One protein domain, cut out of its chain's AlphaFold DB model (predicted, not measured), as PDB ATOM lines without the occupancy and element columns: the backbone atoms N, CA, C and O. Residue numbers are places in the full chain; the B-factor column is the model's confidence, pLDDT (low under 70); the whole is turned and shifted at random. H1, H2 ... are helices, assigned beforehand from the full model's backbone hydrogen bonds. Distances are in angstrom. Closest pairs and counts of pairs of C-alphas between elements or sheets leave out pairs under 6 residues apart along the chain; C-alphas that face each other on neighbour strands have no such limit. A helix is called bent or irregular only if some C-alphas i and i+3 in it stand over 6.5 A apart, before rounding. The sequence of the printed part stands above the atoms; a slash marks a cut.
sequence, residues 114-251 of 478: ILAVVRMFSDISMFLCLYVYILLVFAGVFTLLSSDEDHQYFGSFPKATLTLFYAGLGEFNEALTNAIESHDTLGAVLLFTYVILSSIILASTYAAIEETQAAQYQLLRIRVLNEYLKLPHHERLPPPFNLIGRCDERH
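AT A GLANCE: This is residues 114 to 251 of the 478 residues of the protein "Ion_trans domain-containing protein" of Vitrella brassicaformis (strain CCMP3155) (UniProt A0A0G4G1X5). Two long helices, H1 and H4, lie side by side and run opposite ways, and two short helices, H2 and H3, pack on the part of this pair near the end of H1 and the start of H4. From the other end of H4 an arm, H5, leads away at an angle, with residues 222 to 227 sticking out free; a long link then leads to the small H6 at the far tip, which touches no helix. The printed part has 138 residues with six named helices, H1 to H6 in chain order, and no named strand: all helix. It is extended, with a radius of gyration of the C-alphas of 24.4 A and spans of 78 by 36 by 20 A, the arm adding to the length.

HOW THE PARTS SIT: Start with H1, residues 114 to 148, which has a kink of 50 degrees near residue 125; it is irregular, C-alphas 145 and 148 being 7.6 A apart. H2, residues 157 to 168, touches residues 135 to 143 of H1 at a steep tilt of 54 degrees, opposite ways; the closest C-alphas, Ala 139 and Thr 161, are 5.0 A apart. H3, residues 173 to 182, touches residues 163 to 167 of H2, with the closest C-alphas, Thr 163 and Ala 175, 6.8 A apart. H4, residues 184 to 210, forms a helical hairpin with H3 at a shallow tilt of 28 degrees; their closest C-alphas, Ala 179 and Gly 187, are 5.3 A apart. Look next at Ile 124 and Thr 205, the closest C-alphas of H1 and H4, 6.5 A apart: these helices touch at a shallow tilt of 8 degrees, opposite ways. H5, residues 213 to 230, meets H4 only through their link and only just touches H1, with 3 pairs of C-alphas within 8 A; the closest are Ala 116 and Gln 213, 5.6 A apart. H6, residues 242 to 249, is apart from H5. Every O i to N i+4 pair is within hydrogen-bond range in H2 and H3, against 27 of 31 in H1, 18 of 23 in H4, 12 of 14 in H5 and 3 of 4 in H6.

IN THESE COORDINATES: Find C-alpha 114 at (69.912, 9.565, 325.201); H1 runs 47.4 A from there. H4 begins at C-alpha 184, (44.027, -22.392, 344.797), and covers 41.4 A; H5 covers 26.2 A. H2, H3 and H6 measure 16.1, 14.1 and 11.4 A, and H6 ends at C-alpha 249, (63.905, 38.308, 304.552).

THE WHOLE: The C-alphas farthest apart, Asp 184 and His 251, are 79.5 A apart. The printed part has no cut, and the link from H5 to H6 is long, 11 residues. Mean pLDDT of the printed part is 84.8; residues 183, 213, 239 to 240 and 246 to 251 are under 70.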
ATOM      1  N   ILE A 114      71.295   9.215 325.576       86.81
ATOM      2  CA  ILE A 114      69.912   9.565 325.201       86.81
ATOM      3  C   ILE A 114      69.546   8.951 323.855       86.81
ATOM      4  O   ILE A 114      68.472   8.374 323.699       86.81
ATOM      5  N   LEU A 115      70.435   9.061 322.873       77.88
ATOM      6  CA  LEU A 115      70.160   8.506 321.560       77.88
ATOM      7  C   LEU A 115      70.100   6.981 321.583       77.88
ATOM      8  O   LEU A 115      69.256   6.402 320.897       77.88
ATOM      9  N   ALA A 116      71.000   6.347 322.336       77.06
ATOM     10  CA  ALA A 116      70.945   4.917 322.552       77.06
ATOM     11  C   ALA A 116      69.565   4.535 323.091       77.06
ATOM     12  O   ALA A 116      68.898   3.730 322.459       77.06
ATOM     13  N   VAL A 117      69.073   5.209 324.134       83.81
ATOM     14  CA  VAL A 117      67.727   4.987 324.689       83.81
ATOM     15  C   VAL A 117      66.615   5.188 323.647       83.81
ATOM     16  O   VAL A 117      65.726   4.350 323.531       83.81
ATOM     17  N   VAL A 118      66.659   6.252 322.837       83.88
ATOM     18  CA  VAL A 118      65.629   6.500 321.807       83.88
ATOM     19  C   VAL A 118      65.601   5.400 320.747       83.88
ATOM     20  O   VAL A 118      64.527   4.941 320.362       83.88
ATOM     21  N   ARG A 119      66.764   4.933 320.286       75.06
ATOM     22  CA  ARG A 119      66.824   3.822 319.322       75.06
ATOM     23  C   ARG A 119      66.485   2.484 319.953       75.06
ATOM     24  O   ARG A 119      65.792   1.692 319.322       75.06
ATOM     25  N   MET A 120      66.887   2.283 321.206       76.44
ATOM     26  CA  MET A 120      66.485   1.128 321.994       76.44
ATOM     27  C   MET A 120      64.973   0.992 322.019       76.44
ATOM     28  O   MET A 120      64.505  -0.127 321.926       76.44
ATOM     29  N   PHE A 121      64.188   2.074 322.068       81.75
ATOM     30  CA  PHE A 121      62.728   1.945 322.007       81.75
ATOM     31  C   PHE A 121      62.227   1.275 320.721       81.75
ATOM     32  O   PHE A 121      61.256   0.525 320.788       81.75
ATOM     33  N   SER A 122      62.883   1.486 319.575       80.56
ATOM     34  CA  SER A 122      62.532   0.791 318.329       80.56
ATOM     35  C   SER A 122      62.844  -0.703 318.418       80.56
ATOM     36  O   SER A 122      62.002  -1.519 318.055       80.56
ATOM     37  N   ASP A 123      64.010  -1.071 318.948       78.38
ATOM     38  CA  ASP A 123      64.411  -2.480 319.077       78.38
ATOM     39  C   ASP A 123      63.597  -3.196 320.170       78.38
ATOM     40  O   ASP A 123      63.114  -4.314 319.984       78.38
ATOM     41  N   ILE A 124      63.348  -2.504 321.285       84.75
ATOM     42  CA  ILE A 124      62.480  -2.931 322.385       84.75
ATOM     43  C   ILE A 124      61.036  -3.055 321.908       84.75
ATOM     44  O   ILE A 124      60.334  -3.908 322.432       84.75
ATOM     45  N   SER A 125      60.570  -2.283 320.920       86.12
ATOM     46  CA  SER A 125      59.157  -2.301 320.504       86.12
ATOM     47  C   SER A 125      58.656  -3.696 320.111       86.12
ATOM     48  O   SER A 125      57.535  -4.065 320.464       86.12
ATOM     49  N   MET A 126      59.497  -4.512 319.465       86.31
ATOM     50  CA  MET A 126      59.159  -5.891 319.108       86.31
ATOM     51  C   MET A 126      58.989  -6.764 320.359       86.31
ATOM     52  O   MET A 126      58.018  -7.511 320.480       86.31
ATOM     53  N   PHE A 127      59.904  -6.638 321.321       87.06
ATOM     54  CA  PHE A 127      59.828  -7.356 322.592       87.06
ATOM     55  C   PHE A 127      58.702  -6.845 323.487       87.06
ATOM     56  O   PHE A 127      58.060  -7.635 324.168       87.06
ATOM     57  N   LEU A 128      58.424  -5.543 323.453       88.00
ATOM     58  CA  LEU A 128      57.305  -4.920 324.141       88.00
ATOM     59  C   LEU A 128      55.984  -5.429 323.564       88.00
ATOM     60  O   LEU A 128      55.073  -5.718 324.327       88.00
ATOM     61  N   CYS A 129      55.886  -5.608 322.244       92.25
ATOM     62  CA  CYS A 129      54.721  -6.224 321.613       92.25
ATOM     63  C   CYS A 129      54.519  -7.667 322.098       92.25
ATOM     64  O   CYS A 129      53.410  -8.029 322.487       92.25
ATOM     65  N   LEU A 130      55.593  -8.463 322.160       91.94
ATOM     66  CA  LEU A 130      55.548  -9.818 322.715       91.94
ATOM     67  C   LEU A 130      55.152  -9.816 324.204       91.94
ATOM     68  O   LEU A 130      54.287 -10.591 324.608       91.94
ATOM     69  N   TYR A 131      55.740  -8.926 325.004       93.62
ATOM     70  CA  TYR A 131      55.420  -8.747 326.420       93.62
ATOM     71  C   TYR A 131      53.952  -8.372 326.622       93.62
ATOM     72  O   TYR A 131      53.267  -9.021 327.404       93.62
ATOM     73  N   VAL A 132      53.446  -7.382 325.880       95.12
ATOM     74  CA  VAL A 132      52.038  -6.968 325.920       95.12
ATOM     75  C   VAL A 132      51.134  -8.123 325.501       95.12
ATOM     76  O   VAL A 132      50.132  -8.364 326.162       95.12
ATOM     77  N   TYR A 133      51.486  -8.883 324.464       96.38
ATOM     78  CA  TYR A 133      50.718 -10.060 324.059       96.38
ATOM     79  C   TYR A 133      50.595 -11.082 325.197       96.38
ATOM     80  O   TYR A 133      49.484 -11.480 325.549       96.38
ATOM     81  N   ILE A 134      51.715 -11.461 325.817       95.81
ATOM     82  CA  ILE A 134      51.729 -12.386 326.957       95.81
ATOM     83  C   ILE A 134      50.922 -11.811 328.123       95.81
ATOM     84  O   ILE A 134      50.075 -12.505 328.682       95.81
ATOM     85  N   LEU A 135      51.147 -10.544 328.464       96.94
ATOM     86  CA  LEU A 135      50.450  -9.849 329.539       96.94
ATOM     87  C   LEU A 135      48.932  -9.883 329.332       96.94
ATOM     88  O   LEU A 135      48.204 -10.207 330.266       96.94
ATOM     89  N   LEU A 136      48.450  -9.624 328.113       97.19
ATOM     90  CA  LEU A 136      47.021  -9.665 327.792       97.19
ATOM     91  C   LEU A 136      46.455 -11.093 327.831       97.19
ATOM     92  O   LEU A 136      45.333 -11.284 328.300       97.19
ATOM     93  N   VAL A 137      47.214 -12.100 327.383       97.94
ATOM     94  CA  VAL A 137      46.805 -13.514 327.477       97.94
ATOM     95  C   VAL A 137      46.645 -13.930 328.940       97.94
ATOM     96  O   VAL A 137      45.596 -14.457 329.311       97.94
ATOM     97  N   PHE A 138      47.637 -13.647 329.788       97.38
ATOM     98  CA  PHE A 138      47.556 -13.951 331.217       97.38
ATOM     99  C   PHE A 138      46.456 -13.138 331.907       97.38
ATOM    100  O   PHE A 138      45.721 -13.703 332.710       97.38
ATOM    101  N   ALA A 139      46.274 -11.860 331.558       96.75
ATOM    102  CA  ALA A 139      45.180 -11.047 332.088       96.75
ATOM    103  C   ALA A 139      43.816 -11.671 331.775       96.75
ATOM    104  O   ALA A 139      42.979 -11.776 332.665       96.75
ATOM    105  N   GLY A 140      43.618 -12.157 330.546       96.69
ATOM    106  CA  GLY A 140      42.404 -12.872 330.155       96.69
ATOM    107  C   GLY A 140      42.180 -14.142 330.976       96.69
ATOM    108  O   GLY A 140      41.080 -14.351 331.479       96.69
ATOM    109  N   VAL A 141      43.224 -14.956 331.168       96.25
ATOM    110  CA  VAL A 141      43.145 -16.178 331.986       96.25
ATOM    111  C   VAL A 141      42.810 -15.850 333.442       96.25
ATOM    112  O   VAL A 141      41.891 -16.447 333.991       96.25
ATOM    113  N   PHE A 142      43.493 -14.880 334.055       94.62
ATOM    114  CA  PHE A 142      43.215 -14.478 335.437       94.62
ATOM    115  C   PHE A 142      41.813 -13.893 335.602       94.62
ATOM    116  O   PHE A 142      41.138 -14.236 336.562       94.62
ATOM    117  N   THR A 143      41.331 -13.079 334.658       94.75
ATOM    118  CA  THR A 143      39.950 -12.573 334.697       94.75
ATOM    119  C   THR A 143      38.915 -13.688 334.565       94.75
ATOM    120  O   THR A 143      37.888 -13.625 335.231       94.75
ATOM    121  N   LEU A 144      39.169 -14.709 333.739       94.19
ATOM    122  CA  LEU A 144      38.271 -15.862 333.605       94.19
ATOM    123  C   LEU A 144      38.279 -16.755 334.847       94.19
ATOM    124  O   LEU A 144      37.224 -17.225 335.247       94.19
ATOM    125  N   LEU A 145      39.443 -16.981 335.459       92.56
ATOM    126  CA  LEU A 145      39.529 -17.723 336.719       92.56
ATOM    127  C   LEU A 145      38.807 -16.962 337.838       92.56
ATOM    128  O   LEU A 145      38.074 -17.552 338.615       92.56
ATOM    129  N   SER A 146      38.949 -15.638 337.860       90.81
ATOM    130  CA  SER A 146      38.359 -14.735 338.849       90.81
ATOM    131  C   SER A 146      36.918 -14.302 338.574       90.81
ATOM    132  O   SER A 146      36.449 -13.385 339.243       90.81
ATOM    133  N   SER A 147      36.210 -14.898 337.608       86.25
ATOM    134  CA  SER A 147      34.877 -14.412 337.222       86.25
ATOM    135  C   SER A 147      33.788 -14.665 338.265       86.25
ATOM    136  O   SER A 147      32.774 -13.971 338.243       86.25
ATOM    137  N   ASP A 148      33.985 -15.644 339.149       83.50
ATOM    138  CA  ASP A 148      32.956 -16.106 340.090       83.50
ATOM    139  C   ASP A 148      33.029 -15.432 341.473       83.50
ATOM    140  O   ASP A 148      32.128 -15.614 342.292       83.50
ATOM    141  N   GLU A 149      34.044 -14.605 341.735       76.06
ATOM    142  CA  GLU A 149      34.276 -13.980 343.041       76.06
ATOM    143  C   GLU A 149      34.588 -12.478 342.901       76.06
ATOM    144  O   GLU A 149      35.248 -12.047 341.953       76.06
ATOM    145  N   ASP A 150      34.131 -11.660 343.860       76.38
ATOM    146  CA  ASP A 150      34.375 -10.206 343.917       76.38
ATOM    147  C   ASP A 150      35.851  -9.898 344.248       76.38
ATOM    148  O   ASP A 150      36.206  -9.403 345.322       76.38
ATOM    149  N   HIS A 151      36.754 -10.196 343.317       81.19
ATOM    150  CA  HIS A 151      38.182  -9.993 343.509       81.19
ATOM    151  C   HIS A 151      38.625  -8.573 343.166       81.19
ATOM    152  O   HIS A 151      38.444  -8.068 342.053       81.19
ATOM    153  N   GLN A 152      39.327  -7.952 344.113       85.69
ATOM    154  CA  GLN A 152      39.821  -6.582 343.994       85.69
ATOM    155  C   GLN A 152      40.831  -6.397 342.843       85.69
ATOM    156  O   GLN A 152      40.811  -5.347 342.195       85.69
ATOM    157  N   TYR A 153      41.657  -7.412 342.557       87.75
ATOM    158  CA  TYR A 153      42.788  -7.327 341.617       87.75
ATOM    159  C   TYR A 153      42.499  -7.922 340.233       87.75
ATOM    160  O   TYR A 153      42.894  -7.353 339.217       87.75
ATOM    161  N   PHE A 154      41.768  -9.038 340.178       92.69
ATOM    162  CA  PHE A 154      41.527  -9.787 338.939       92.69
ATOM    163  C   PHE A 154      40.063  -9.786 338.478       92.69
ATOM    164  O   PHE A 154      39.770 -10.319 337.411       92.69
ATOM    165  N   GLY A 155      39.157  -9.121 339.208       91.12
ATOM    166  CA  GLY A 155      37.719  -9.102 338.899       91.12
ATOM    167  C   GLY A 155      37.329  -8.366 337.608       91.12
ATOM    168  O   GLY A 155      36.170  -8.380 337.210       91.12
ATOM    169  N   SER A 156      38.267  -7.702 336.924       93.56
ATOM    170  CA  SER A 156      38.033  -7.188 335.570       93.56
ATOM    171  C   SER A 156      39.301  -7.207 334.725       93.56
ATOM    172  O   SER A 156      40.406  -7.041 335.241       93.56
ATOM    173  N   PHE A 157      39.142  -7.347 333.407       95.62
ATOM    174  CA  PHE A 157      40.266  -7.421 332.469       95.62
ATOM    175  C   PHE A 157      41.244  -6.232 332.570       95.62
ATOM    176  O   PHE A 157      42.452  -6.472 332.634       95.62
ATOM    177  N   PRO A 158      40.797  -4.959 332.671       95.31
ATOM    178  CA  PRO A 158      41.717  -3.834 332.859       95.31
ATOM    179  C   PRO A 158      42.469  -3.881 334.194       95.31
ATOM    180  O   PRO A 158      43.657  -3.566 334.235       95.31
ATOM    181  N   LYS A 159      41.804  -4.304 335.280       94.75
ATOM    182  CA  LYS A 159      42.443  -4.447 336.596       94.75
ATOM    183  C   LYS A 159      43.465  -5.582 336.601       94.75
ATOM    184  O   LYS A 159      44.571  -5.383 337.095       94.75
ATOM    185  N   ALA A 160      43.142  -6.718 335.983       95.75
ATOM    186  CA  ALA A 160      44.059  -7.843 335.826       95.75
ATOM    187  C   ALA A 160      45.281  -7.455 334.979       95.75
ATOM    188  O   ALA A 160      46.412  -7.718 335.373       95.75
ATOM    189  N   THR A 161      45.059  -6.755 333.861       97.38
ATOM    190  CA  THR A 161      46.116  -6.202 332.993       97.38
ATOM    191  C   THR A 161      47.059  -5.298 333.787       97.38
ATOM    192  O   THR A 161      48.276  -5.460 333.715       97.38
ATOM    193  N   LEU A 162      46.508  -4.373 334.580       95.94
ATOM    194  CA  LEU A 162      47.288  -3.449 335.402       95.94
ATOM    195  C   LEU A 162      48.036  -4.169 336.535       95.94
ATOM    196  O   LEU A 162      49.213  -3.907 336.761       95.94
ATOM    197  N   THR A 163      47.377  -5.106 337.217       95.88
ATOM    198  CA  THR A 163      47.975  -5.904 338.297       95.88
ATOM    199  C   THR A 163      49.145  -6.731 337.775       95.88
ATOM    200  O   THR A 163      50.223  -6.727 338.363       95.88
ATOM    201  N   LEU A 164      48.972  -7.402 336.632       96.62
ATOM    202  CA  LEU A 164      50.041  -8.169 335.995       96.62
ATOM    203  C   LEU A 164      51.159  -7.268 335.472       96.62
ATOM    204  O   LEU A 164      52.325  -7.653 335.543       96.62
ATOM    205  N   PHE A 165      50.849  -6.065 334.988       96.38
ATOM    206  CA  PHE A 165      51.875  -5.092 334.617       96.38
ATOM    207  C   PHE A 165      52.799  -4.774 335.802       96.38
ATOM    208  O   PHE A 165      54.014  -4.914 335.667       96.38
ATOM    209  N   TYR A 166      52.241  -4.440 336.970       95.81
ATOM    210  CA  TYR A 166      53.026  -4.191 338.188       95.81
ATOM    211  C   TYR A 166      53.750  -5.444 338.691       95.81
ATOM    212  O   TYR A 166      54.930  -5.379 339.041       95.81
ATOM    213  N   ALA A 167      53.105  -6.609 338.620       95.75
ATOM    214  CA  ALA A 167      53.750  -7.877 338.945       95.75
ATOM    215  C   ALA A 167      54.980  -8.146 338.057       95.75
ATOM    216  O   ALA A 167      56.011  -8.600 338.549       95.75
ATOM    217  N   GLY A 168      54.900  -7.807 336.764       94.56
ATOM    218  CA  GLY A 168      56.010  -7.909 335.815       94.56
ATOM    219  C   GLY A 168      57.174  -6.960 336.120       94.56
ATOM    220  O   GLY A 168      58.306  -7.261 335.746       94.56
ATOM    221  N   LEU A 169      56.914  -5.858 336.836       92.38
ATOM    222  CA  LEU A 169      57.922  -4.922 337.355       92.38
ATOM    223  C   LEU A 169      58.522  -5.360 338.706       92.38
ATOM    224  O   LEU A 169      59.419  -4.693 339.217       92.38
ATOM    225  N   GLY A 170      58.056  -6.474 339.279       93.56
ATOM    226  CA  GLY A 170      58.513  -7.006 340.566       93.56
ATOM    227  C   GLY A 170      57.574  -6.721 341.743       93.56
ATOM    228  O   GLY A 170      57.782  -7.263 342.828       93.56
ATOM    229  N   GLU A 171      56.505  -5.947 341.547       94.75
ATOM    230  CA  GLU A 171      55.498  -5.646 342.575       94.75
ATOM    231  C   GLU A 171      54.375  -6.696 342.570       94.75
ATOM    232  O   GLU A 171      53.210  -6.404 342.317       94.75
ATOM    233  N   PHE A 172      54.726  -7.962 342.812       93.62
ATOM    234  CA  PHE A 172      53.769  -9.074 342.740       93.62
ATOM    235  C   PHE A 172      53.307  -9.601 344.101       93.62
ATOM    236  O   PHE A 172      52.465 -10.487 344.126       93.62
ATOM    237  N   ASN A 173      53.815  -9.091 345.229       94.25
ATOM    238  CA  ASN A 173      53.492  -9.638 346.558       94.25
ATOM    239  C   ASN A 173      51.990  -9.583 346.869       94.25
ATOM    240  O   ASN A 173      51.413 -10.587 347.272       94.25
ATOM    241  N   GLU A 174      51.344  -8.436 346.647       92.25
ATOM    242  CA  GLU A 174      49.903  -8.290 346.892       92.25
ATOM    243  C   GLU A 174      49.081  -9.144 345.922       92.25
ATOM    244  O   GLU A 174      48.154  -9.839 346.337       92.25
ATOM    245  N   ALA A 175      49.464  -9.156 344.643       89.88
ATOM    246  CA  ALA A 175      48.834  -9.987 343.623       89.88
ATOM    247  C   ALA A 175      48.972 -11.486 343.932       89.88
ATOM    248  O   ALA A 175      48.034 -12.246 343.710       89.88
ATOM    249  N   LEU A 176      50.121 -11.905 344.469       91.38
ATOM    250  CA  LEU A 176      50.421 -13.286 344.833       91.38
ATOM    251  C   LEU A 176      49.627 -13.728 346.054       91.38
ATOM    252  O   LEU A 176      49.011 -14.787 346.001       91.38
ATOM    253  N   THR A 177      49.602 -12.927 347.121       91.19
ATOM    254  CA  THR A 177      48.783 -13.222 348.304       91.19
ATOM    255  C   THR A 177      47.318 -13.362 347.907       91.19
ATOM    256  O   THR A 177      46.693 -14.364 348.238       91.19
ATOM    257  N   ASN A 178      46.803 -12.438 347.087       86.38
ATOM    258  CA  ASN A 178      45.438 -12.544 346.579       86.38
ATOM    259  C   ASN A 178      45.239 -13.783 345.707       86.38
ATOM    260  O   ASN A 178      44.242 -14.468 345.876       86.38
ATOM    261  N   ALA A 179      46.166 -14.110 344.802       86.94
ATOM    262  CA  ALA A 179      46.062 -15.299 343.953       86.94
ATOM    263  C   ALA A 179      46.061 -16.608 344.764       86.94
ATOM    264  O   ALA A 179      45.368 -17.546 344.381       86.94
ATOM    265  N   ILE A 180      46.806 -16.661 345.875       87.88
ATOM    266  CA  ILE A 180      46.834 -17.801 346.805       87.88
ATOM    267  C   ILE A 180      45.517 -17.909 347.580       87.88
ATOM    268  O   ILE A 180      45.017 -19.012 347.774       87.88
ATOM    269  N   GLU A 181      44.971 -16.779 348.032       86.88
ATOM    270  CA  GLU A 181      43.709 -16.744 348.776       86.88
ATOM    271  C   GLU A 181      42.490 -17.042 347.891       86.88
ATOM    272  O   GLU A 181      41.495 -17.552 348.394       86.88
ATOM    273  N   SER A 182      42.575 -16.750 346.589       81.19
ATOM    274  CA  SER A 182      41.447 -16.833 345.651       81.19
ATOM    275  C   SER A 182      41.403 -18.082 344.774       81.19
ATOM    276  O   SER A 182      40.351 -18.692 344.637       81.19
ATOM    277  N   HIS A 183      42.515 -18.465 344.137       65.25
ATOM    278  CA  HIS A 183      42.493 -19.381 342.979       65.25
ATOM    279  C   HIS A 183      43.288 -20.668 343.181       65.25
ATOM    280  O   HIS A 183      43.876 -21.209 342.234       65.25
ATOM    281  N   ASP A 184      43.286 -21.189 344.412       78.81
ATOM    282  CA  ASP A 184      44.027 -22.392 344.797       78.81
ATOM    283  C   ASP A 184      45.518 -22.312 344.374       78.81
ATOM    284  O   ASP A 184      46.084 -21.276 344.014       78.81
ATOM    285  N   THR A 185      46.214 -23.447 344.402       90.25
ATOM    286  CA  THR A 185      47.600 -23.568 343.919       90.25
ATOM    287  C   THR A 185      47.787 -23.178 342.441       90.25
ATOM    288  O   THR A 185      48.900 -22.828 342.045       90.25
ATOM    289  N   LEU A 186      46.727 -23.195 341.620       92.44
ATOM    290  CA  LEU A 186      46.803 -22.929 340.180       92.44
ATOM    291  C   LEU A 186      47.072 -21.450 339.874       92.44
ATOM    292  O   LEU A 186      47.971 -21.153 339.080       92.44
ATOM    293  N   GLY A 187      46.337 -20.530 340.509       91.69
ATOM    294  CA  GLY A 187      46.528 -19.088 340.319       91.69
ATOM    295  C   GLY A 187      47.942 -18.646 340.700       91.69
ATOM    296  O   GLY A 187      48.598 -17.918 339.951       91.69
ATOM    297  N   ALA A 188      48.460 -19.176 341.812       93.94
ATOM    298  CA  ALA A 188      49.829 -18.929 342.252       93.94
ATOM    299  C   ALA A 188      50.872 -19.440 341.239       93.94
ATOM    300  O   ALA A 188      51.794 -18.707 340.878       93.94
ATOM    301  N   VAL A 189      50.719 -20.669 340.728       96.12
ATOM    302  CA  VAL A 189      51.640 -21.245 339.727       96.12
ATOM    303  C   VAL A 189      51.625 -20.446 338.421       96.12
ATOM    304  O   VAL A 189      52.689 -20.180 337.851       96.12
ATOM    305  N   LEU A 190      50.447 -20.024 337.952       95.56
ATOM    306  CA  LEU A 190      50.323 -19.178 336.764       95.56
ATOM    307  C   LEU A 190      51.000 -17.820 336.965       95.56
ATOM    308  O   LEU A 190      51.715 -17.368 336.071       95.56
ATOM    309  N   LEU A 191      50.838 -17.202 338.139       95.25
ATOM    310  CA  LEU A 191      51.459 -15.913 338.442       95.25
ATOM    311  C   LEU A 191      52.987 -16.034 338.484       95.25
ATOM    312  O   LEU A 191      53.678 -15.228 337.865       95.25
ATOM    313  N   PHE A 192      53.522 -17.071 339.134       96.19
ATOM    314  CA  PHE A 192      54.963 -17.337 339.129       96.19
ATOM    315  C   PHE A 192      55.498 -17.574 337.716       96.19
ATOM    316  O   PHE A 192      56.544 -17.035 337.352       96.19
ATOM    317  N   THR A 193      54.769 -18.343 336.906       97.00
ATOM    318  CA  THR A 193      55.140 -18.599 335.508       97.00
ATOM    319  C   THR A 193      55.191 -17.296 334.715       97.00
ATOM    320  O   THR A 193      56.162 -17.055 333.998       97.00
ATOM    321  N   TYR A 194      54.186 -16.433 334.882       96.94
ATOM    322  CA  TYR A 194      54.150 -15.110 334.266       96.94
ATOM    323  C   TYR A 194      55.349 -14.250 334.687       96.94
ATOM    324  O   TYR A 194      56.053 -13.751 333.814       96.94
ATOM    325  N   VAL A 195      55.627 -14.127 335.990       96.50
ATOM    326  CA  VAL A 195      56.725 -13.290 336.516       96.50
ATOM    327  C   VAL A 195      58.095 -13.776 336.031       96.50
ATOM    328  O   VAL A 195      58.954 -12.968 335.670       96.50
ATOM    329  N   ILE A 196      58.322 -15.092 335.981       95.75
ATOM    330  CA  ILE A 196      59.564 -15.659 335.434       95.75
ATOM    331  C   ILE A 196      59.686 -15.315 333.949       95.75
ATOM    332  O   ILE A 196      60.732 -14.843 333.500       95.75
ATOM    333  N   LEU A 197      58.616 -15.525 333.182       94.88
ATOM    334  CA  LEU A 197      58.624 -15.299 331.744       94.88
ATOM    335  C   LEU A 197      58.791 -13.807 331.404       94.88
ATOM    336  O   LEU A 197      59.593 -13.473 330.531       94.88
ATOM    337  N   SER A 198      58.117 -12.905 332.126       94.50
ATOM    338  CA  SER A 198      58.278 -11.456 331.966       94.50
ATOM    339  C   SER A 198      59.700 -11.010 332.306       94.50
ATOM    340  O   SER A 198      60.286 -10.237 331.551       94.50
ATOM    341  N   SER A 199      60.288 -11.549 333.379       93.19
ATOM    342  CA  SER A 199      61.659 -11.232 333.795       93.19
ATOM    343  C   SER A 199      62.690 -11.680 332.758       93.19
ATOM    344  O   SER A 199      63.615 -10.931 332.450       93.19
ATOM    345  N   ILE A 200      62.529 -12.874 332.175       91.94
ATOM    346  CA  ILE A 200      63.422 -13.382 331.119       91.94
ATOM    347  C   ILE A 200      63.339 -12.501 329.870       91.94
ATOM    348  O   ILE A 200      64.373 -12.128 329.312       91.94
ATOM    349  N   ILE A 201      62.125 -12.141 329.442       89.44
ATOM    350  CA  ILE A 201      61.929 -11.277 328.272       89.44
ATOM    351  C   ILE A 201      62.589  -9.917 328.517       89.44
ATOM    352  O   ILE A 201      63.391  -9.485 327.690       89.44
ATOM    353  N   LEU A 202      62.345  -9.292 329.672       85.38
ATOM    354  CA  LEU A 202      62.945  -8.004 330.041       85.38
ATOM    355  C   LEU A 202      64.476  -8.069 330.188       85.38
ATOM    356  O   LEU A 202      65.164  -7.124 329.816       85.38
ATOM    357  N   ALA A 203      65.036  -9.173 330.685       86.12
ATOM    358  CA  ALA A 203      66.486  -9.338 330.782       86.12
ATOM    359  C   ALA A 203      67.142  -9.514 329.400       86.12
ATOM    360  O   ALA A 203      68.219  -8.974 329.140       86.12
ATOM    361  N   SER A 204      66.487 -10.248 328.494       84.31
ATOM    362  CA  SER A 204      67.018 -10.521 327.153       84.31
ATOM    363  C   SER A 204      67.114  -9.273 326.268       84.31
ATOM    364  O   SER A 204      68.040  -9.165 325.462       84.31
ATOM    365  N   THR A 205      66.212  -8.301 326.448       80.19
ATOM    366  CA  THR A 205      66.248  -7.036 325.700       80.19
ATOM    367  C   THR A 205      67.460  -6.195 326.069       80.19
ATOM    368  O   THR A 205      68.094  -5.628 325.184       80.19
ATOM    369  N   TYR A 206      67.822  -6.151 327.353       77.50
ATOM    370  CA  TYR A 206      68.946  -5.355 327.836       77.50
ATOM    371  C   TYR A 206      70.282  -5.789 327.211       77.50
ATOM    372  O   TYR A 206      71.050  -4.949 326.745       77.50
ATOM    373  N   ALA A 207      70.536  -7.100 327.135       77.31
ATOM    374  CA  ALA A 207      71.796  -7.632 326.611       77.31
ATOM    375  C   ALA A 207      71.983  -7.369 325.106       77.31
ATOM    376  O   ALA A 207      73.074  -7.003 324.675       77.31
ATOM    377  N   ALA A 208      70.922  -7.513 324.302       75.44
ATOM    378  CA  ALA A 208      70.985  -7.290 322.851       75.44
ATOM    379  C   ALA A 208      71.313  -5.832 322.486       75.44
ATOM    380  O   ALA A 208      71.852  -5.531 321.421       75.44
ATOM    381  N   ILE A 209      70.973  -4.915 323.383       70.12
ATOM    382  CA  ILE A 209      71.120  -3.493 323.160       70.12
ATOM    383  C   ILE A 209      72.573  -3.042 323.334       70.12
ATOM    384  O   ILE A 209      73.059  -2.254 322.523       70.12
ATOM    385  N   GLU A 210      73.258  -3.504 324.383       75.25
ATOM    386  CA  GLU A 210      74.575  -2.989 324.785       75.25
ATOM    387  C   GLU A 210      75.610  -3.064 323.645       75.25
ATOM    388  O   GLU A 210      76.419  -2.154 323.461       75.25
ATOM    389  N   GLU A 211      75.522  -4.096 322.801       73.06
ATOM    390  CA  GLU A 211      76.480  -4.360 321.725       73.06
ATOM    391  C   GLU A 211      76.414  -3.350 320.556       73.06
ATOM    392  O   GLU A 211      77.418  -3.112 319.878       73.06
ATOM    393  N   THR A 212      75.268  -2.700 320.309       72.62
ATOM    394  CA  THR A 212      75.050  -1.908 319.075       72.62
ATOM    395  C   THR A 212      75.163  -0.386 319.250       72.62
ATOM    396  O   THR A 212      75.250   0.353 318.261       72.62
ATOM    397  N   GLN A 213      75.228   0.115 320.487       69.06
ATOM    398  CA  GLN A 213      75.036   1.543 320.787       69.06
ATOM    399  C   GLN A 213      76.178   2.459 320.313       69.06
ATOM    400  O   GLN A 213      75.936   3.548 319.778       69.06
ATOM    401  N   ALA A 214      77.435   2.041 320.488       70.38
ATOM    402  CA  ALA A 214      78.580   2.946 320.349       70.38
ATOM    403  C   ALA A 214      78.797   3.445 318.906       70.38
ATOM    404  O   ALA A 214      79.031   4.636 318.677       70.38
ATOM    405  N   ALA A 215      78.686   2.552 317.918       72.44
ATOM    406  CA  ALA A 215      78.897   2.894 316.510       72.44
ATOM    407  C   ALA A 215      77.767   3.780 315.955       72.44
ATOM    408  O   ALA A 215      78.004   4.712 315.182       72.44
ATOM    409  N   GLN A 216      76.532   3.523 316.383       71.75
ATOM    410  CA  GLN A 216      75.358   4.246 315.907       71.75
ATOM    411  C   GLN A 216      75.283   5.687 316.434       71.75
ATOM    412  O   GLN A 216      74.720   6.558 315.755       71.75
ATOM    413  N   TYR A 217      75.852   5.962 317.613       72.69
ATOM    414  CA  TYR A 217      75.906   7.318 318.156       72.69
ATOM    415  C   TYR A 217      76.724   8.272 317.285       72.69
ATOM    416  O   TYR A 217      76.252   9.359 316.941       72.69
ATOM    417  N   GLN A 218      77.920   7.850 316.874       76.06
ATOM    418  CA  GLN A 218      78.811   8.704 316.085       76.06
ATOM    419  C   GLN A 218      78.162   9.116 314.755       76.06
ATOM    420  O   GLN A 218      78.251  10.276 314.354       76.06
ATOM    421  N   LEU A 219      77.425   8.201 314.114       79.00
ATOM    422  CA  LEU A 219      76.701   8.490 312.874       79.00
ATOM    423  C   LEU A 219      75.583   9.523 313.056       79.00
ATOM    424  O   LEU A 219      75.414  10.389 312.195       79.00
ATOM    425  N   LEU A 220      74.825   9.469 314.156       73.81
ATOM    426  CA  LEU A 220      73.789  10.476 314.387       73.81
ATOM    427  C   LEU A 220      74.394  11.838 314.717       73.81
ATOM    428  O   LEU A 220      73.933  12.840 314.184       73.81
ATOM    429  N   ARG A 221      75.445  11.887 315.541       77.81
ATOM    430  CA  ARG A 221      76.110  13.153 315.870       77.81
ATOM    431  C   ARG A 221      76.559  13.890 314.604       77.81
ATOM    432  O   ARG A 221      76.337  15.091 314.485       77.81
ATOM    433  N   ILE A 222      77.131  13.162 313.641       80.62
ATOM    434  CA  ILE A 222      77.512  13.715 312.333       80.62
ATOM    435  C   ILE A 222      76.278  14.196 311.557       80.62
ATOM    436  O   ILE A 222      76.319  15.277 310.972       80.62
ATOM    437  N   ARG A 223      75.177  13.431 311.562       82.75
ATOM    438  CA  ARG A 223      73.927  13.818 310.887       82.75
ATOM    439  C   ARG A 223      73.351  15.121 311.447       82.75
ATOM    440  O   ARG A 223      73.118  16.032 310.662       82.75
ATOM    441  N   VAL A 224      73.189  15.222 312.767       77.62
ATOM    442  CA  VAL A 224      72.631  16.411 313.440       77.62
ATOM    443  C   VAL A 224      73.499  17.639 313.175       77.62
ATOM    444  O   VAL A 224      72.989  18.702 312.834       77.62
ATOM    445  N   LEU A 225      74.827  17.491 313.260       80.62
ATOM    446  CA  LEU A 225      75.743  18.592 312.974       80.62
ATOM    447  C   LEU A 225      75.650  19.039 311.507       80.62
ATOM    448  O   LEU A 225      75.618  20.233 311.224       80.62
ATOM    449  N   ASN A 226      75.576  18.091 310.573       84.50
ATOM    450  CA  ASN A 226      75.445  18.381 309.147       84.50
ATOM    451  C   ASN A 226      74.110  19.064 308.812       84.50
ATOM    452  O   ASN A 226      74.072  19.955 307.969       84.50
ATOM    453  N   GLU A 227      73.023  18.665 309.466       79.12
ATOM    454  CA  GLU A 227      71.710  19.290 309.303       79.12
ATOM    455  C   GLU A 227      71.700  20.724 309.835       79.12
ATOM    456  O   GLU A 227      71.286  21.639 309.123       79.12
ATOM    457  N   TYR A 228      72.274  20.946 311.021       79.75
ATOM    458  CA  TYR A 228      72.421  22.286 311.587       79.75
ATOM    459  C   TYR A 228      73.253  23.212 310.684       79.75
ATOM    460  O   TYR A 228      72.890  24.368 310.465       79.75
ATOM    461  N   LEU A 229      74.342  22.701 310.100       81.94
ATOM    462  CA  LEU A 229      75.186  23.467 309.176       81.94
ATOM    463  C   LEU A 229      74.469  23.828 307.867       81.94
ATOM    464  O   LEU A 229      74.754  24.877 307.286       81.94
ATOM    465  N   LYS A 230      73.532  22.988 307.413       83.38
ATOM    466  CA  LYS A 230      72.733  23.214 306.198       83.38
ATOM    467  C   LYS A 230      71.495  24.079 306.429       83.38
ATOM    468  O   LYS A 230      70.854  24.473 305.456       83.38
ATOM    469  N   LEU A 231      71.155  24.383 307.681       79.25
ATOM    470  CA  LEU A 231      69.969  25.162 308.016       79.25
ATOM    471  C   LEU A 231      70.099  26.614 307.495       79.25
ATOM    472  O   LEU A 231      71.139  27.252 307.741       79.25
ATOM    473  N   PRO A 232      69.069  27.162 306.812       80.75
ATOM    474  CA  PRO A 232      69.032  28.564 306.399       80.75
ATOM    475  C   PRO A 232      69.229  29.510 307.584       80.75
ATOM    476  O   PRO A 232      68.790  29.224 308.697       80.75
ATOM    477  N   HIS A 233      69.870  30.659 307.353       78.44
ATOM    478  CA  HIS A 233      70.254  31.579 308.430       78.44
ATOM    479  C   HIS A 233      69.048  32.078 309.241       78.44
ATOM    480  O   HIS A 233      69.135  32.141 310.466       78.44
ATOM    481  N   HIS A 234      67.912  32.336 308.588       76.50
ATOM    482  CA  HIS A 234      66.682  32.783 309.248       76.50
ATOM    483  C   HIS A 234      66.050  31.719 310.170       76.50
ATOM    484  O   HIS A 234      65.303  32.063 311.083       76.50
ATOM    485  N   GLU A 235      66.361  30.433 309.979       76.38
ATOM    486  CA  GLU A 235      65.853  29.337 310.817       76.38
ATOM    487  C   GLU A 235      66.776  29.001 311.996       76.38
ATOM    488  O   GLU A 235      66.399  28.213 312.861       76.38
ATOM    489  N   ARG A 236      67.981  29.584 312.061       81.75
ATOM    490  CA  ARG A 236      68.947  29.305 313.142       81.75
ATOM    491  C   ARG A 236      68.562  29.939 314.475       81.75
ATOM    492  O   ARG A 236      69.125  29.577 315.507       81.75
ATOM    493  N   LEU A 237      67.643  30.903 314.454       76.31
ATOM    494  CA  LEU A 237      67.156  31.552 315.661       76.31
ATOM    495  C   LEU A 237      66.203  30.615 316.419       76.31
ATOM    496  O   LEU A 237      65.349  29.975 315.805       76.31
ATOM    497  N   PRO A 238      66.305  30.533 317.755       73.75
ATOM    498  CA  PRO A 238      65.394  29.715 318.541       73.75
ATOM    499  C   PRO A 238      63.978  30.317 318.522       73.75
ATOM    500  O   PRO A 238      63.839  31.541 318.522       73.75
ATOM    501  N   PRO A 239      62.905  29.509 318.570       67.75
ATOM    502  CA  PRO A 239      61.561  30.018 318.834       67.75
ATOM    503  C   PRO A 239      61.510  30.800 320.158       67.75
ATOM    504  O   PRO A 239      62.088  30.336 321.149       67.75
ATOM    505  N   PRO A 240      60.816  31.952 320.220       68.50
ATOM    506  CA  PRO A 240      59.981  32.561 319.172       68.50
ATOM    507  C   PRO A 240      60.733  33.502 318.205       68.50
ATOM    508  O   PRO A 240      60.130  34.063 317.293       68.50
ATOM    509  N   PHE A 241      62.040  33.702 318.384       75.12
ATOM    510  CA  PHE A 241      62.832  34.686 317.634       75.12
ATOM    511  C   PHE A 241      62.993  34.347 316.145       75.12
ATOM    512  O   PHE A 241      63.279  35.231 315.339       75.12
ATOM    513  N   ASN A 242      62.757  33.096 315.752       75.06
ATOM    514  CA  ASN A 242      62.708  32.689 314.346       75.06
ATOM    515  C   ASN A 242      61.643  33.436 313.522       75.06
ATOM    516  O   ASN A 242      61.832  33.638 312.323       75.06
ATOM    517  N   LEU A 243      60.545  33.874 314.146       73.19
ATOM    518  CA  LEU A 243      59.511  34.658 313.473       73.19
ATOM    519  C   LEU A 243      60.045  36.034 313.061       73.19
ATOM    520  O   LEU A 243      59.680  36.539 312.006       73.19
ATOM    521  N   ILE A 244      60.958  36.601 313.856       75.06
ATOM    522  CA  ILE A 244      61.576  37.904 313.588       75.06
ATOM    523  C   ILE A 244      62.488  37.800 312.365       75.06
ATOM    524  O   ILE A 244      62.354  38.592 311.437       75.06
ATOM    525  N   GLY A 245      63.350  36.776 312.322       71.19
ATOM    526  CA  GLY A 245      64.256  36.550 311.189       71.19
ATOM    527  C   GLY A 245      63.525  36.319 309.862       71.19
ATOM    528  O   GLY A 245      64.030  36.693 308.808       71.19
ATOM    529  N   ARG A 246      62.309  35.758 309.894       69.00
ATOM    530  CA  ARG A 246      61.483  35.566 308.690       69.00
ATOM    531  C   ARG A 246      60.799  36.831 308.185       69.00
ATOM    532  O   ARG A 246      60.563  36.941 306.983       69.00
ATOM    533  N   CYS A 247      60.447  37.754 309.075       66.12
ATOM    534  CA  CYS A 247      59.879  39.041 308.675       66.12
ATOM    535  C   CYS A 247      60.915  39.919 307.957       66.12
ATOM    536  O   CYS A 247      60.540  40.709 307.095       66.12
ATOM    537  N   ASP A 248      62.197  39.738 308.277       63.19
ATOM    538  CA  ASP A 248      63.319  40.485 307.699       63.19
ATOM    539  C   ASP A 248      63.553  40.122 306.214       63.19
ATOM    540  O   ASP A 248      63.635  40.988 305.343       63.19
ATOM    541  N   GLU A 249      63.532  38.824 305.884       61.16
ATOM    542  CA  GLU A 249      63.905  38.308 304.552       61.16
ATOM    543  C   GLU A 249      62.857  38.585 303.451       61.16
ATOM    544  O   GLU A 249      63.186  38.630 302.269       61.16
ATOM    545  N   ARG A 250      61.582  38.826 303.805       54.97
ATOM    546  CA  ARG A 250      60.535  39.186 302.819       54.97
ATOM    547  C   ARG A 250      60.553  40.656 302.392       54.97
ATOM    548  O   ARG A 250      59.780  41.027 301.508       54.97
ATOM    549  N   HIS A 251      61.394  41.494 302.996       52.00
ATOM    550  CA  HIS A 251      61.306  42.944 302.836       52.00
ATOM    551  C   HIS A 251      62.598  43.601 302.344       52.00
ATOM    552  O   HIS A 251      62.966  44.685 302.791       52.00
TER     553      HIS A 251